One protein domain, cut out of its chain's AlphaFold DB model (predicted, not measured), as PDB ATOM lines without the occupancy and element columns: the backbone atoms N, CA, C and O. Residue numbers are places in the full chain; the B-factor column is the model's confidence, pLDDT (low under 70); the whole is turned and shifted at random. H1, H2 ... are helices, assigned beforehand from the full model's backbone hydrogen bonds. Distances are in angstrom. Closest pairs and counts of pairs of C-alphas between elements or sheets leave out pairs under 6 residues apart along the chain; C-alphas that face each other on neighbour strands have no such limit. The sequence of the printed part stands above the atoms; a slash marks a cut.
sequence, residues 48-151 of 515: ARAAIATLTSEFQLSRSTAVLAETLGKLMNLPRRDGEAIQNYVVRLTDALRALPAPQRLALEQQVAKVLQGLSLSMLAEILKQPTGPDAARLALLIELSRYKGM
ATOM      1  N   ALA A  48       3.496  99.126  -0.963       61.88
ATOM      2  CA  ALA A  48       4.322 100.310  -1.200       61.88
ATOM      3  C   ALA A  48       5.314 100.082  -2.355       61.88
ATOM      4  O   ALA A  48       5.346 100.872  -3.297       61.88
ATOM      5  N   ARG A  49       6.047  98.959  -2.365       60.91
ATOM      6  CA  ARG A  49       6.916  98.563  -3.484       60.91
ATOM      7  C   ARG A  49       6.140  98.293  -4.760       60.91
ATOM      8  O   ARG A  49       6.639  98.665  -5.810       60.91
ATOM      9  N   ALA A  50       4.941  97.713  -4.710       60.38
ATOM     10  CA  ALA A  50       4.107  97.550  -5.899       60.38
ATOM     11  C   ALA A  50       3.678  98.909  -6.477       60.38
ATOM     12  O   ALA A  50       3.778  99.112  -7.685       60.38
ATOM     13  N   ALA A  51       3.280  99.871  -5.638       61.28
ATOM     14  CA  ALA A  51       2.942 101.226  -6.072       61.28
ATOM     15  C   ALA A  51       4.167 101.971  -6.634       61.28
ATOM     16  O   ALA A  51       4.096 102.543  -7.722       61.28
ATOM     17  N   ILE A  52       5.317 101.900  -5.953       63.06
ATOM     18  CA  ILE A  52       6.582 102.498  -6.409       63.06
ATOM     19  C   ILE A  52       7.071 101.827  -7.701       63.06
ATOM     20  O   ILE A  52       7.505 102.527  -8.612       63.06
ATOM     21  N   ALA A  53       6.961 100.504  -7.834       62.88
ATOM     22  CA  ALA A  53       7.283  99.775  -9.061       62.88
ATOM     23  C   ALA A  53       6.303 100.104 -10.198       62.88
ATOM     24  O   ALA A  53       6.720 100.188 -11.350       62.88
ATOM     25  N   THR A  54       5.030 100.368  -9.895       66.62
ATOM     26  CA  THR A  54       4.038 100.823 -10.884       66.62
ATOM     27  C   THR A  54       4.380 102.229 -11.385       66.62
ATOM     28  O   THR A  54       4.543 102.407 -12.588       66.62
ATOM     29  N   LEU A  55       4.639 103.202 -10.500       58.38
ATOM     30  CA  LEU A  55       5.116 104.534 -10.911       58.38
ATOM     31  C   LEU A  55       6.460 104.473 -11.656       58.38
ATOM     32  O   LEU A  55       6.668 105.175 -12.643       58.38
ATOM     33  N   THR A  56       7.389 103.633 -11.195       61.41
ATOM     34  CA  THR A  56       8.724 103.504 -11.798       61.41
ATOM     35  C   THR A  56       8.657 102.824 -13.165       61.41
ATOM     36  O   THR A  56       9.417 103.194 -14.062       61.41
ATOM     37  N   SER A  57       7.754 101.857 -13.354       60.06
ATOM     38  CA  SER A  57       7.520 101.224 -14.655       60.06
ATOM     39  C   SER A  57       6.777 102.155 -15.610       60.06
ATOM     40  O   SER A  57       7.202 102.254 -16.753       60.06
ATOM     41  N   GLU A  58       5.781 102.925 -15.162       64.12
ATOM     42  CA  GLU A  58       5.124 103.953 -15.984       64.12
ATOM     43  C   GLU A  58       6.109 105.054 -16.416       64.12
ATOM     44  O   GLU A  58       6.203 105.390 -17.600       64.12
ATOM     45  N   PHE A  59       6.929 105.564 -15.491       60.62
ATOM     46  CA  PHE A  59       7.957 106.547 -15.826       60.62
ATOM     47  C   PHE A  59       9.006 105.967 -16.786       60.62
ATOM     48  O   PHE A  59       9.333 106.603 -17.793       60.62
ATOM     49  N   GLN A  60       9.497 104.745 -16.544       66.19
ATOM     50  CA  GLN A  60      10.425 104.096 -17.475       66.19
ATOM     51  C   GLN A  60       9.779 103.766 -18.821       66.19
ATOM     52  O   GLN A  60      10.467 103.887 -19.831       66.19
ATOM     53  N   LEU A  61       8.483 103.448 -18.878       69.56
ATOM     54  CA  LEU A  61       7.745 103.309 -20.130       69.56
ATOM     55  C   LEU A  61       7.717 104.638 -20.881       69.56
ATOM     56  O   LEU A  61       8.149 104.668 -22.030       69.56
ATOM     57  N   SER A  62       7.336 105.747 -20.238       68.50
ATOM     58  CA  SER A  62       7.322 107.077 -20.871       68.50
ATOM     59  C   SER A  62       8.703 107.511 -21.391       68.50
ATOM     60  O   SER A  62       8.827 108.023 -22.504       68.50
ATOM     61  N   ARG A  63       9.777 107.228 -20.641       76.00
ATOM     62  CA  ARG A  63      11.154 107.470 -21.093       76.00
ATOM     63  C   ARG A  63      11.546 106.524 -22.230       76.00
ATOM     64  O   ARG A  63      12.205 106.949 -23.178       76.00
ATOM     65  N   SER A  64      11.124 105.260 -22.164       73.31
ATOM     66  CA  SER A  64      11.370 104.278 -23.219       73.31
ATOM     67  C   SER A  64      10.641 104.634 -24.510       73.31
ATOM     68  O   SER A  64      11.241 104.469 -25.562       73.31
ATOM     69  N   THR A  65       9.424 105.195 -24.476       78.62
ATOM     70  CA  THR A  65       8.700 105.569 -25.702       78.62
ATOM     71  C   THR A  65       9.376 106.722 -26.436       78.62
ATOM     72  O   THR A  65       9.417 106.700 -27.664       78.62
ATOM     73  N   ALA A  66       9.997 107.671 -25.727       81.44
ATOM     74  CA  ALA A  66      10.831 108.702 -26.349       81.44
ATOM     75  C   ALA A  66      12.079 108.103 -27.033       81.44
ATOM     76  O   ALA A  66      12.328 108.373 -28.207       81.44
ATOM     77  N   VAL A  67      12.821 107.228 -26.342       85.12
ATOM     78  CA  VAL A  67      14.000 106.531 -26.906       85.12
ATOM     79  C   VAL A  67      13.610 105.606 -28.071       85.12
ATOM     80  O   VAL A  67      14.332 105.488 -29.060       85.12
ATOM     81  N   LEU A  68      12.446 104.967 -27.988       79.94
ATOM     82  CA  LEU A  68      11.888 104.074 -29.001       79.94
ATOM     83  C   LEU A  68      11.413 104.856 -30.232       79.94
ATOM     84  O   LEU A  68      11.676 104.438 -31.356       79.94
ATOM     85  N   ALA A  69      10.818 106.037 -30.042       84.50
ATOM     86  CA  ALA A  69      10.512 106.960 -31.130       84.50
ATOM     87  C   ALA A  69      11.789 107.454 -31.829       84.50
ATOM     88  O   ALA A  69      11.850 107.461 -33.055       84.50
ATOM     89  N   GLU A  70      12.835 107.815 -31.077       87.06
ATOM     90  CA  GLU A  70      14.111 108.257 -31.656       87.06
ATOM     91  C   GLU A  70      14.864 107.138 -32.383       87.06
ATOM     92  O   GLU A  70      15.425 107.372 -33.454       87.06
ATOM     93  N   THR A  71      14.889 105.919 -31.841       86.38
ATOM     94  CA  THR A  71      15.538 104.771 -32.499       86.38
ATOM     95  C   THR A  71      14.783 104.340 -33.752       86.38
ATOM     96  O   THR A  71      15.412 104.147 -34.792       86.38
ATOM     97  N   LEU A  72      13.449 104.273 -33.707       82.44
ATOM     98  CA  LEU A  72      12.620 103.949 -34.870       82.44
ATOM     99  C   LEU A  72      12.656 105.061 -35.930       82.44
ATOM    100  O   LEU A  72      12.737 104.774 -37.121       82.44
ATOM    101  N   GLY A  73      12.690 106.329 -35.517       86.31
ATOM    102  CA  GLY A  73      12.892 107.452 -36.427       86.31
ATOM    103  C   GLY A  73      14.274 107.450 -37.073       86.31
ATOM    104  O   GLY A  73      14.360 107.620 -38.284       86.31
ATOM    105  N   LYS A  74      15.354 107.163 -36.331       86.56
ATOM    106  CA  LYS A  74      16.691 106.933 -36.919       86.56
ATOM    107  C   LYS A  74      16.662 105.790 -37.941       86.56
ATOM    108  O   LYS A  74      17.226 105.936 -39.021       86.56
ATOM    109  N   LEU A  75      15.948 104.701 -37.644       82.81
ATOM    110  CA  LEU A  75      15.787 103.552 -38.543       82.81
ATOM    111  C   LEU A  75      15.050 103.905 -39.846       82.81
ATOM    112  O   LEU A  75      15.394 103.411 -40.915       82.81
ATOM    113  N   MET A  76      14.058 104.791 -39.758       83.19
ATOM    114  CA  MET A  76      13.265 105.288 -40.888       83.19
ATOM    115  C   MET A  76      13.852 106.544 -41.555       83.19
ATOM    116  O   MET A  76      13.206 107.128 -42.424       83.19
ATOM    117  N   ASN A  77      15.047 106.984 -41.143       86.12
ATOM    118  CA  ASN A  77      15.668 108.254 -41.535       86.12
ATOM    119  C   ASN A  77      14.746 109.485 -41.353       86.12
ATOM    120  O   ASN A  77      14.740 110.425 -42.150       86.12
ATOM    121  N   LEU A  78      13.942 109.460 -40.289       87.12
ATOM    122  CA  LEU A  78      12.944 110.457 -39.917       87.12
ATOM    123  C   LEU A  78      13.288 111.046 -38.530       87.12
ATOM    124  O   LEU A  78      12.673 110.682 -37.520       87.12
ATOM    125  N   PRO A  79      14.296 111.936 -38.443       86.56
ATOM    126  CA  PRO A  79      14.707 112.537 -37.178       86.56
ATOM    127  C   PRO A  79      13.612 113.433 -36.581       86.56
ATOM    128  O   PRO A  79      12.690 113.895 -37.269       86.56
ATOM    129  N   ARG A  80      13.718 113.685 -35.274       90.19
ATOM    130  CA  ARG A  80      12.951 114.714 -34.564       90.19
ATOM    131  C   ARG A  80      13.401 116.100 -35.044       90.19
ATOM    132  O   ARG A  80      14.585 116.291 -35.300       90.19
ATOM    133  N   ARG A  81      12.469 117.044 -35.200       89.81
ATOM    134  CA  ARG A  81      12.790 118.428 -35.597       89.81
ATOM    135  C   ARG A  81      13.146 119.270 -34.370       89.81
ATOM    136  O   ARG A  81      12.659 118.998 -33.272       89.81
ATOM    137  N   ASP A  82      13.952 120.308 -34.557       83.75
ATOM    138  CA  ASP A  82      14.320 121.223 -33.476       83.75
ATOM    139  C   ASP A  82      13.077 121.888 -32.865       83.75
ATOM    140  O   ASP A  82      12.171 122.328 -33.576       83.75
ATOM    141  N   GLY A  83      12.993 121.900 -31.531       83.06
ATOM    142  CA  GLY A  83      11.828 122.410 -30.794       83.06
ATOM    143  C   GLY A  83      10.551 121.558 -30.887       83.06
ATOM    144  O   GLY A  83       9.536 121.914 -30.291       83.06
ATOM    145  N   GLU A  84      10.559 120.421 -31.590       88.88
ATOM    146  CA  GLU A  84       9.370 119.581 -31.736       88.88
ATOM    147  C   GLU A  84       9.030 118.822 -30.444       88.88
ATOM    148  O   GLU A  84       9.858 118.084 -29.898       88.88
ATOM    149  N   ALA A  85       7.785 118.945 -29.977       88.44
ATOM    150  CA  ALA A  85       7.257 118.139 -28.878       88.44
ATOM    151  C   ALA A  85       7.259 116.641 -29.236       88.44
ATOM    152  O   ALA A  85       6.912 116.261 -30.356       88.44
ATOM    153  N   ILE A  86       7.603 115.781 -28.272       85.50
ATOM    154  CA  ILE A  86       7.711 114.320 -28.467       85.50
ATOM    155  C   ILE A  86       6.401 113.734 -29.014       85.50
ATOM    156  O   ILE A  86       6.423 112.874 -29.885       85.50
ATOM    157  N   GLN A  87       5.258 114.260 -28.582       86.94
ATOM    158  CA  GLN A  87       3.928 113.849 -29.024       86.94
ATOM    159  C   GLN A  87       3.723 114.124 -30.525       86.94
ATOM    160  O   GLN A  87       3.296 113.238 -31.260       86.94
ATOM    161  N   ASN A  88       4.110 115.309 -31.009       90.00
ATOM    162  CA  ASN A  88       4.024 115.669 -32.431       90.00
ATOM    163  C   ASN A  88       4.977 114.819 -33.284       90.00
ATOM    164  O   ASN A  88       4.610 114.359 -34.368       90.00
ATOM    165  N   TYR A  89       6.178 114.556 -32.762       90.12
ATOM    166  CA  TYR A  89       7.148 113.669 -33.393       90.12
ATOM    167  C   TYR A  89       6.603 112.242 -33.548       90.12
ATOM    168  O   TYR A  89       6.672 111.668 -34.634       90.12
ATOM    169  N   VAL A  90       5.988 111.700 -32.495       89.12
ATOM    170  CA  VAL A  90       5.363 110.372 -32.493       89.12
ATOM    171  C   VAL A  90       4.158 110.291 -33.438       89.12
ATOM    172  O   VAL A  90       4.000 109.291 -34.141       89.12
ATOM    173  N   VAL A  91       3.345 111.348 -33.540       89.69
ATOM    174  CA  VAL A  91       2.267 111.422 -34.543       89.69
ATOM    175  C   VAL A  91       2.839 111.390 -35.966       89.69
ATOM    176  O   VAL A  91       2.381 110.587 -36.776       89.69
ATOM    177  N   ARG A  92       3.896 112.163 -36.271       90.88
ATOM    178  CA  ARG A  92       4.577 112.063 -37.581       90.88
ATOM    179  C   ARG A  92       5.130 110.656 -37.822       90.88
ATOM    180  O   ARG A  92       5.030 110.150 -38.935       90.88
ATOM    181  N   LEU A  93       5.736 110.038 -36.812       88.19
ATOM    182  CA  LEU A  93       6.367 108.724 -36.934       88.19
ATOM    183  C   LEU A  93       5.334 107.617 -37.197       88.19
ATOM    184  O   LEU A  93       5.541 106.782 -38.074       88.19
ATOM    185  N   THR A  94       4.196 107.641 -36.499       88.31
ATOM    186  CA  THR A  94       3.090 106.688 -36.707       88.31
ATOM    187  C   THR A  94       2.371 106.888 -38.043       88.31
ATOM    188  O   THR A  94       1.998 105.902 -38.682       88.31
ATOM    189  N   ASP A  95       2.242 108.126 -38.524       89.69
ATOM    190  CA  ASP A  95       1.713 108.397 -39.865       89.69
ATOM    191  C   ASP A  95       2.694 107.960 -40.969       89.69
ATOM    192  O   ASP A  95       2.303 107.282 -41.919       89.69
ATOM    193  N   ALA A  96       3.997 108.210 -40.792       87.00
ATOM    194  CA  ALA A  96       5.033 107.701 -41.688       87.00
ATOM    195  C   ALA A  96       5.032 106.161 -41.749       87.00
ATOM    196  O   ALA A  96       5.041 105.596 -42.841       87.00
ATOM    197  N   LEU A  97       4.939 105.470 -40.603       84.19
ATOM    198  CA  LEU A  97       4.821 104.002 -40.531       84.19
ATOM    199  C   LEU A  97       3.616 103.474 -41.326       84.19
ATOM    200  O   LEU A  97       3.720 102.449 -42.004       84.19
ATOM    201  N   ARG A  98       2.481 104.183 -41.277       85.19
ATOM    202  CA  ARG A  98       1.279 103.863 -42.061       85.19
ATOM    203  C   ARG A  98       1.494 104.100 -43.560       85.19
ATOM    204  O   ARG A  98       1.038 103.290 -44.368       85.19
ATOM    205  N   ALA A  99       2.192 105.177 -43.920       88.44
ATOM    206  CA  ALA A  99       2.472 105.567 -45.301       88.44
ATOM    207  C   ALA A  99       3.506 104.673 -46.015       88.44
ATOM    208  O   ALA A  99       3.532 104.659 -47.246       88.44
ATOM    209  N   LEU A 100       4.331 103.897 -45.293       83.69
ATOM    210  CA  LEU A 100       5.294 102.984 -45.925       83.69
ATOM    211  C   LEU A 100       4.600 101.958 -46.849       83.69
ATOM    212  O   LEU A 100       3.569 101.389 -46.468       83.69
ATOM    213  N   PRO A 101       5.194 101.616 -48.006       85.00
ATOM    214  CA  PRO A 101       4.742 100.499 -48.830       85.00
ATOM    215  C   PRO A 101       5.034  99.153 -48.145       85.00
ATOM    216  O   PRO A 101       6.051  98.980 -47.472       85.00
ATOM    217  N   ALA A 102       4.156  98.166 -48.352       83.75
ATOM    218  CA  ALA A 102       4.238  96.834 -47.739       83.75
ATOM    219  C   ALA A 102       5.628  96.145 -47.788       83.75
ATOM    220  O   ALA A 102       6.062  95.678 -46.733       83.75
ATOM    221  N   PRO A 103       6.371  96.101 -48.919       81.19
ATOM    222  CA  PRO A 103       7.710  95.498 -48.938       81.19
ATOM    223  C   PRO A 103       8.711  96.210 -48.013       81.19
ATOM    224  O   PRO A 103       9.543  95.557 -47.389       81.19
ATOM    225  N   GLN A 104       8.608  97.535 -47.871       82.88
ATOM    226  CA  GLN A 104       9.494  98.312 -47.005       82.88
ATOM    227  C   GLN A 104       9.126  98.148 -45.524       82.88
ATOM    228  O   GLN A 104      10.022  98.102 -44.686       82.88
ATOM    229  N   ARG A 105       7.832  97.979 -45.194       83.69
ATOM    230  CA  ARG A 105       7.405  97.617 -43.827       83.69
ATOM    231  C   ARG A 105       7.982  96.275 -43.394       83.69
ATOM    232  O   ARG A 105       8.441  96.173 -42.267       83.69
ATOM    233  N   LEU A 106       7.991  95.275 -44.278       84.06
ATOM    234  CA  LEU A 106       8.497  93.937 -43.956       84.06
ATOM    235  C   LEU A 106      10.023  93.932 -43.746       84.06
ATOM    236  O   LEU A 106      10.516  93.275 -42.834       84.06
ATOM    237  N   ALA A 107      10.770  94.706 -44.539       84.62
ATOM    238  CA  ALA A 107      12.204  94.910 -44.319       84.62
ATOM    239  C   ALA A 107      12.485  95.637 -42.989       84.62
ATOM    240  O   ALA A 107      13.349  95.214 -42.220       84.62
ATOM    241  N   LEU A 108      11.712  96.688 -42.687       83.06
ATOM    242  CA  LEU A 108      11.800  97.419 -41.423       83.06
ATOM    243  C   LEU A 108      11.445  96.522 -40.228       83.06
ATOM    244  O   LEU A 108      12.139  96.555 -39.221       83.06
ATOM    245  N   GLU A 109      10.419  95.677 -40.350       85.62
ATOM    246  CA  GLU A 109      10.016  94.707 -39.328       85.62
ATOM    247  C   GLU A 109      11.096  93.648 -39.074       85.62
ATOM    248  O   GLU A 109      11.379  93.349 -37.919       85.62
ATOM    249  N   GLN A 110      11.777  93.139 -40.107       83.06
ATOM    250  CA  GLN A 110      12.933  92.247 -39.921       83.06
ATOM    251  C   GLN A 110      14.096  92.948 -39.202       83.06
ATOM    252  O   GLN A 110      14.730  92.362 -38.320       83.06
ATOM    253  N   GLN A 111      14.375  94.206 -39.552       81.38
ATOM    254  CA  GLN A 111      15.433  94.994 -38.921       81.38
ATOM    255  C   GLN A 111      15.102  95.317 -37.456       81.38
ATOM    256  O   GLN A 111      15.954  95.158 -36.584       81.38
ATOM    257  N   VAL A 112      13.851  95.686 -37.178       80.44
ATOM    258  CA  VAL A 112      13.300  95.864 -35.831       80.44
ATOM    259  C   VAL A 112      13.378  94.561 -35.038       80.44
ATOM    260  O   VAL A 112      13.937  94.565 -33.948       80.44
ATOM    261  N   ALA A 113      12.898  93.436 -35.576       80.38
ATOM    262  CA  ALA A 113      12.882  92.153 -34.878       80.38
ATOM    263  C   ALA A 113      14.293  91.691 -34.477       80.38
ATOM    264  O   ALA A 113      14.472  91.150 -33.385       80.38
ATOM    265  N   LYS A 114      15.301  91.968 -35.321       80.75
ATOM    266  CA  LYS A 114      16.719  91.691 -35.046       80.75
ATOM    267  C   LYS A 114      17.304  92.550 -33.914       80.75
ATOM    268  O   LYS A 114      18.211  92.090 -33.230       80.75
ATOM    269  N   VAL A 115      16.817  93.779 -33.723       72.00
ATOM    270  CA  VAL A 115      17.339  94.739 -32.724       72.00
ATOM    271  C   VAL A 115      16.545  94.704 -31.411       72.00
ATOM    272  O   VAL A 115      17.128  94.768 -30.334       72.00
ATOM    273  N   LEU A 116      15.220  94.571 -31.488       69.69
ATOM    274  CA  LEU A 116      14.257  94.689 -30.384       69.69
ATOM    275  C   LEU A 116      13.657  93.327 -29.976       69.69
ATOM    276  O   LEU A 116      12.505  93.249 -29.557       69.69
ATOM    277  N   GLN A 117      14.436  92.247 -30.119       70.31
ATOM    278  CA  GLN A 117      14.107  90.890 -29.648       70.31
ATOM    279  C   GLN A 117      12.709  90.386 -30.078       70.31
ATOM    280  O   GLN A 117      11.987  89.767 -29.298       70.31
ATOM    281  N   GLY A 118      12.327  90.636 -31.334       67.44
ATOM    282  CA  GLY A 118      11.073  90.132 -31.908       67.44
ATOM    283  C   GLY A 118       9.808  90.958 -31.639       67.44
ATOM    284  O   GLY A 118       8.714  90.451 -31.883       67.44
ATOM    285  N   LEU A 119       9.910  92.213 -31.180       75.31
ATOM    286  CA  LEU A 119       8.761  93.132 -31.200       75.31
ATOM    287  C   LEU A 119       8.307  93.427 -32.643       75.31
ATOM    288  O   LEU A 119       9.136  93.688 -33.513       75.31
ATOM    289  N   SER A 120       6.995  93.412 -32.896       80.56
ATOM    290  CA  SER A 120       6.432  93.695 -34.223       80.56
ATOM    291  C   SER A 120       6.257  95.194 -34.474       80.56
ATOM    292  O   SER A 120       6.057  95.990 -33.551       80.56
ATOM    293  N   LEU A 121       6.259  95.587 -35.751       80.00
ATOM    294  CA  LEU A 121       6.098  96.991 -36.146       80.00
ATOM    295  C   LEU A 121       4.731  97.566 -35.723       80.00
ATOM    296  O   LEU A 121       4.628  98.738 -35.361       80.00
ATOM    297  N   SER A 122       3.684  96.733 -35.743       80.00
ATOM    298  CA  SER A 122       2.337  97.094 -35.286       80.00
ATOM    299  C   SER A 122       2.287  97.366 -33.782       80.00
ATOM    300  O   SER A 122       1.717  98.372 -33.371       80.00
ATOM    301  N   MET A 123       2.938  96.519 -32.981       80.62
ATOM    302  CA  MET A 123       3.026  96.677 -31.531       80.62
ATOM    303  C   MET A 123       3.786  97.958 -31.172       80.62
ATOM    304  O   MET A 123       3.322  98.733 -30.344       80.62
ATOM    305  N   LEU A 124       4.900  98.252 -31.854       81.44
ATOM    306  CA  LEU A 124       5.617  99.521 -31.677       81.44
ATOM    307  C   LEU A 124       4.737 100.736 -32.005       81.44
ATOM    308  O   LEU A 124       4.744 101.709 -31.255       81.44
ATOM    309  N   ALA A 125       3.963 100.690 -33.093       81.62
ATOM    310  CA  ALA A 125       3.070 101.784 -33.472       81.62
ATOM    311  C   ALA A 125       1.940 102.010 -32.447       81.62
ATOM    312  O   ALA A 125       1.612 103.160 -32.148       81.62
ATOM    313  N   GLU A 126       1.376 100.943 -31.876       84.44
ATOM    314  CA  GLU A 126       0.360 101.037 -30.821       84.44
ATOM    315  C   GLU A 126       0.947 101.516 -29.484       84.44
ATOM    316  O   GLU A 126       0.365 102.405 -28.870       84.44
ATOM    317  N   ILE A 127       2.136 101.049 -29.081       84.38
ATOM    318  CA  ILE A 127       2.861 101.540 -27.890       84.38
ATOM    319  C   ILE A 127       3.182 103.031 -28.007       84.38
ATOM    320  O   ILE A 127       3.029 103.789 -27.051       84.38
ATOM    321  N   LEU A 128       3.610 103.471 -29.191       80.94
ATOM    322  CA  LEU A 128       3.863 104.879 -29.474       80.94
ATOM    323  C   LEU A 128       2.578 105.716 -29.395       80.94
ATOM    324  O   LEU A 128       2.589 106.812 -28.838       80.94
ATOM    325  N   LYS A 129       1.454 105.198 -29.901       85.50
ATOM    326  CA  LYS A 129       0.144 105.864 -29.826       85.50
ATOM    327  C   LYS A 129      -0.441 105.864 -28.402       85.50
ATOM    328  O   LYS A 129      -1.165 106.790 -28.047       85.50
ATOM    329  N   GLN A 130      -0.166 104.827 -27.610       85.06
ATOM    330  CA  GLN A 130      -0.711 104.590 -26.271       85.06
ATOM    331  C   GLN A 130       0.376 104.013 -25.336       85.06
ATOM    332  O   GLN A 130       0.463 102.794 -25.171       85.06
ATOM    333  N   PRO A 131       1.182 104.864 -24.667       77.88
ATOM    334  CA  PRO A 131       2.291 104.420 -23.809       77.88
ATOM    335  C   PRO A 131       1.844 103.669 -22.543       77.88
ATOM    336  O   PRO A 131       2.665 103.031 -21.891       77.88
ATOM    337  N   THR A 132       0.554 103.729 -22.204       76.94
ATOM    338  CA  THR A 132      -0.103 102.991 -21.111       76.94
ATOM    339  C   THR A 132      -1.037 101.879 -21.618       76.94
ATOM    340  O   THR A 132      -1.812 101.315 -20.849       76.94
ATOM    341  N   GLY A 133      -0.993 101.556 -22.918       81.69
ATOM    342  CA  GLY A 133      -1.825 100.519 -23.534       81.69
ATOM    343  C   GLY A 133      -1.406  99.081 -23.179       81.69
ATOM    344  O   GLY A 133      -0.318  98.856 -22.643       81.69
ATOM    345  N   PRO A 134      -2.226  98.068 -23.526       81.94
ATOM    346  CA  PRO A 134      -1.936  96.661 -23.223       81.94
ATOM    347  C   PRO A 134      -0.641  96.162 -23.887       81.94
ATOM    348  O   PRO A 134       0.114  95.401 -23.284       81.94
ATOM    349  N   ASP A 135      -0.335  96.646 -25.092       81.50
ATOM    350  CA  ASP A 135       0.927  96.354 -25.776       81.50
ATOM    351  C   ASP A 135       2.135  96.995 -25.070       81.50
ATOM    352  O   ASP A 135       3.213  96.401 -25.029       81.50
ATOM    353  N   ALA A 136       1.959  98.158 -24.433       80.50
ATOM    354  CA  ALA A 136       3.009  98.800 -23.644       80.50
ATOM    355  C   ALA A 136       3.251  98.055 -22.325       80.50
ATOM    356  O   ALA A 136       4.402  97.836 -21.953       80.50
ATOM    357  N   ALA A 137       2.193  97.556 -21.678       79.31
ATOM    358  CA  ALA A 137       2.311  96.647 -20.537       79.31
ATOM    359  C   ALA A 137       3.022  95.332 -20.918       79.31
ATOM    360  O   ALA A 137       3.856  94.829 -20.164       79.31
ATOM    361  N   ARG A 138       2.768  94.798 -22.122       81.56
ATOM    362  CA  ARG A 138       3.494  93.631 -22.649       81.56
ATOM    363  C   ARG A 138       4.973  93.931 -22.904       81.56
ATOM    364  O   ARG A 138       5.813  93.097 -22.571       81.56
ATOM    365  N   LEU A 139       5.311  95.106 -23.440       80.94
ATOM    366  CA  LEU A 139       6.703  95.556 -23.574       80.94
ATOM    367  C   LEU A 139       7.370  95.764 -22.202       80.94
ATOM    368  O   LEU A 139       8.513  95.348 -22.033       80.94
ATOM    369  N   ALA A 140       6.664  96.309 -21.206       79.81
ATOM    370  CA  ALA A 140       7.167  96.420 -19.834       79.81
ATOM    371  C   ALA A 140       7.533  95.046 -19.259       79.81
ATOM    372  O   ALA A 140       8.633  94.861 -18.747       79.81
ATOM    373  N   LEU A 141       6.641  94.064 -19.415       80.69
ATOM    374  CA  LEU A 141       6.841  92.695 -18.946       80.69
ATOM    375  C   LEU A 141       7.986  91.983 -19.689       80.69
ATOM    376  O   LEU A 141       8.762  91.262 -19.065       80.69
ATOM    377  N   LEU A 142       8.158  92.223 -20.995       80.25
ATOM    378  CA  LEU A 142       9.316  91.740 -21.761       80.25
ATOM    379  C   LEU A 142      10.633  92.374 -21.284       80.25
ATOM    380  O   LEU A 142      11.626  91.665 -21.124       80.25
ATOM    381  N   ILE A 143      10.644  93.684 -21.015       79.81
ATOM    382  CA  ILE A 143      11.811  94.381 -20.460       79.81
ATOM    383  C   ILE A 143      12.141  93.834 -19.070       79.81
ATOM    384  O   ILE A 143      13.304  93.547 -18.798       79.81
ATOM    385  N   GLU A 144      11.147  93.627 -18.212       80.94
ATOM    386  CA  GLU A 144      11.356  93.107 -16.861       80.94
ATOM    387  C   GLU A 144      11.903  91.669 -16.889       80.94
ATOM    388  O   GLU A 144      12.940  91.385 -16.290       80.94
ATOM    389  N   LEU A 145      11.318  90.783 -17.706       78.75
ATOM    390  CA  LEU A 145      11.861  89.443 -17.979       78.75
ATOM    391  C   LEU A 145      13.300  89.488 -18.518       78.75
ATOM    392  O   LEU A 145      14.114  88.628 -18.172       78.75
ATOM    393  N   SER A 146      13.642  90.479 -19.349       72.06
ATOM    394  CA  SER A 146      15.010  90.640 -19.855       72.06
ATOM    395  C   SER A 146      15.999  91.065 -18.762       72.06
ATOM    396  O   SER A 146      17.130  90.578 -18.754       72.06
ATOM    397  N   ARG A 147      15.568  91.882 -17.786       74.00
ATOM    398  CA  ARG A 147      16.374  92.246 -16.605       74.00
ATOM    399  C   ARG A 147      16.614  91.039 -15.704       74.00
ATOM    400  O   ARG A 147      17.737  90.846 -15.250       74.00
ATOM    401  N   TYR A 148      15.602  90.191 -15.504       66.88
ATOM    402  CA  TYR A 148      15.753  88.953 -14.732       66.88
ATOM    403  C   TYR A 148      16.757  87.971 -15.352       66.88
ATOM    404  O   TYR A 148      17.479  87.312 -14.611       66.88
ATOM    405  N   LYS A 149      16.884  87.908 -16.686       63.25
ATOM    406  CA  LYS A 149      17.869  87.030 -17.353       63.25
ATOM    407  C   LYS A 149      19.337  87.406 -17.112       63.25
ATOM    408  O   LYS A 149      20.196  86.556 -17.318       63.25
ATOM    409  N   GLY A 150      19.628  88.648 -16.719       62.22
ATOM    410  CA  GLY A 150      20.988  89.124 -16.428       62.22
ATOM    411  C   GLY A 150      21.267  89.375 -14.945       62.22
ATOM    412  O   GLY A 150      22.359  89.816 -14.600       62.22
ATOM    413  N   MET A 151      20.288  89.146 -14.068       66.50
ATOM    414  CA  MET A 151      20.391  89.448 -12.644       66.50
ATOM    415  C   MET A 151      20.521  88.150 -11.856       66.50
ATOM    416  O   MET A 151      19.550  87.409 -11.722       66.50
TER     417      MET A 151
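AT A GLANCE: This is residues 48 to 151 of the 515 residues of an uncharacterized protein of Agrobacterium tumefaciens F2 (UniProt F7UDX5). One long helix, H1, makes the longest axis and sticks out at its beginning with residues 48 to 56; four shorter helices gather along the rest of it, with short H4 in the middle, H2 and H3 toward one end, and H5 crossing H1 at the other. The 104 printed residues hold five named helices, H1 to H5 in order, and no named strand, an all-helix class. The whole is compact, with a radius of gyration of the C-alphas of 14.4 A, and spans 46 by 31 by 21 A.

IN THESE COORDINATES: Find C-alpha 48 at (4.322, 100.310, -1.200); from there H1, residues 48 to 75, runs 39.2 A to C-alpha 75 at (15.787, 103.552, -38.543). Next come H2, residues 86 to 99, 19.7 A long, and H3, residues 102 to 115, 20.0 A long. H4 is residues 121 to 129, and H5, residues 134 to 148, runs 21.1 A to C-alpha 148 at (15.753, 88.953, -14.732).

HOW THE PARTS SIT: Begin at H4, the hub, which touches the four other helices. Its closest C-alphas to H2 are Ala 125 and Thr 94, 5.9 A apart, at a shallow tilt of 32 degrees, opposite ways. It touches H3 at Leu 121 and Glu 109, 5.5 A between C-alphas, about perpendicular at 82 degrees. Residues 135 to 136 of H5 touch H4, the closest C-alphas being Ala 136 and Ile 127, 5.1 A apart. H4 and H1 only just touch, with 3 pairs of C-alphas within 8 A, the closest Leu 128 and Thr 65 at 6.2 A. H1 touches H2 with residues 66 to 73 alone, closest at the C-alphas of Ala 69 and Val 90, 6.3 A. H3 and H5 are apart. In H1 to H5 every O i to N i+4 pair is within hydrogen-bond range.

THE WHOLE: The C-alphas of Ala 48 and Pro 103, the two farthest apart, are 48.1 A from each other. The printed part has no cut and no long link. Look for pLDDT under 70 at residues 48 to 62, 116, 118 and 148 to 151.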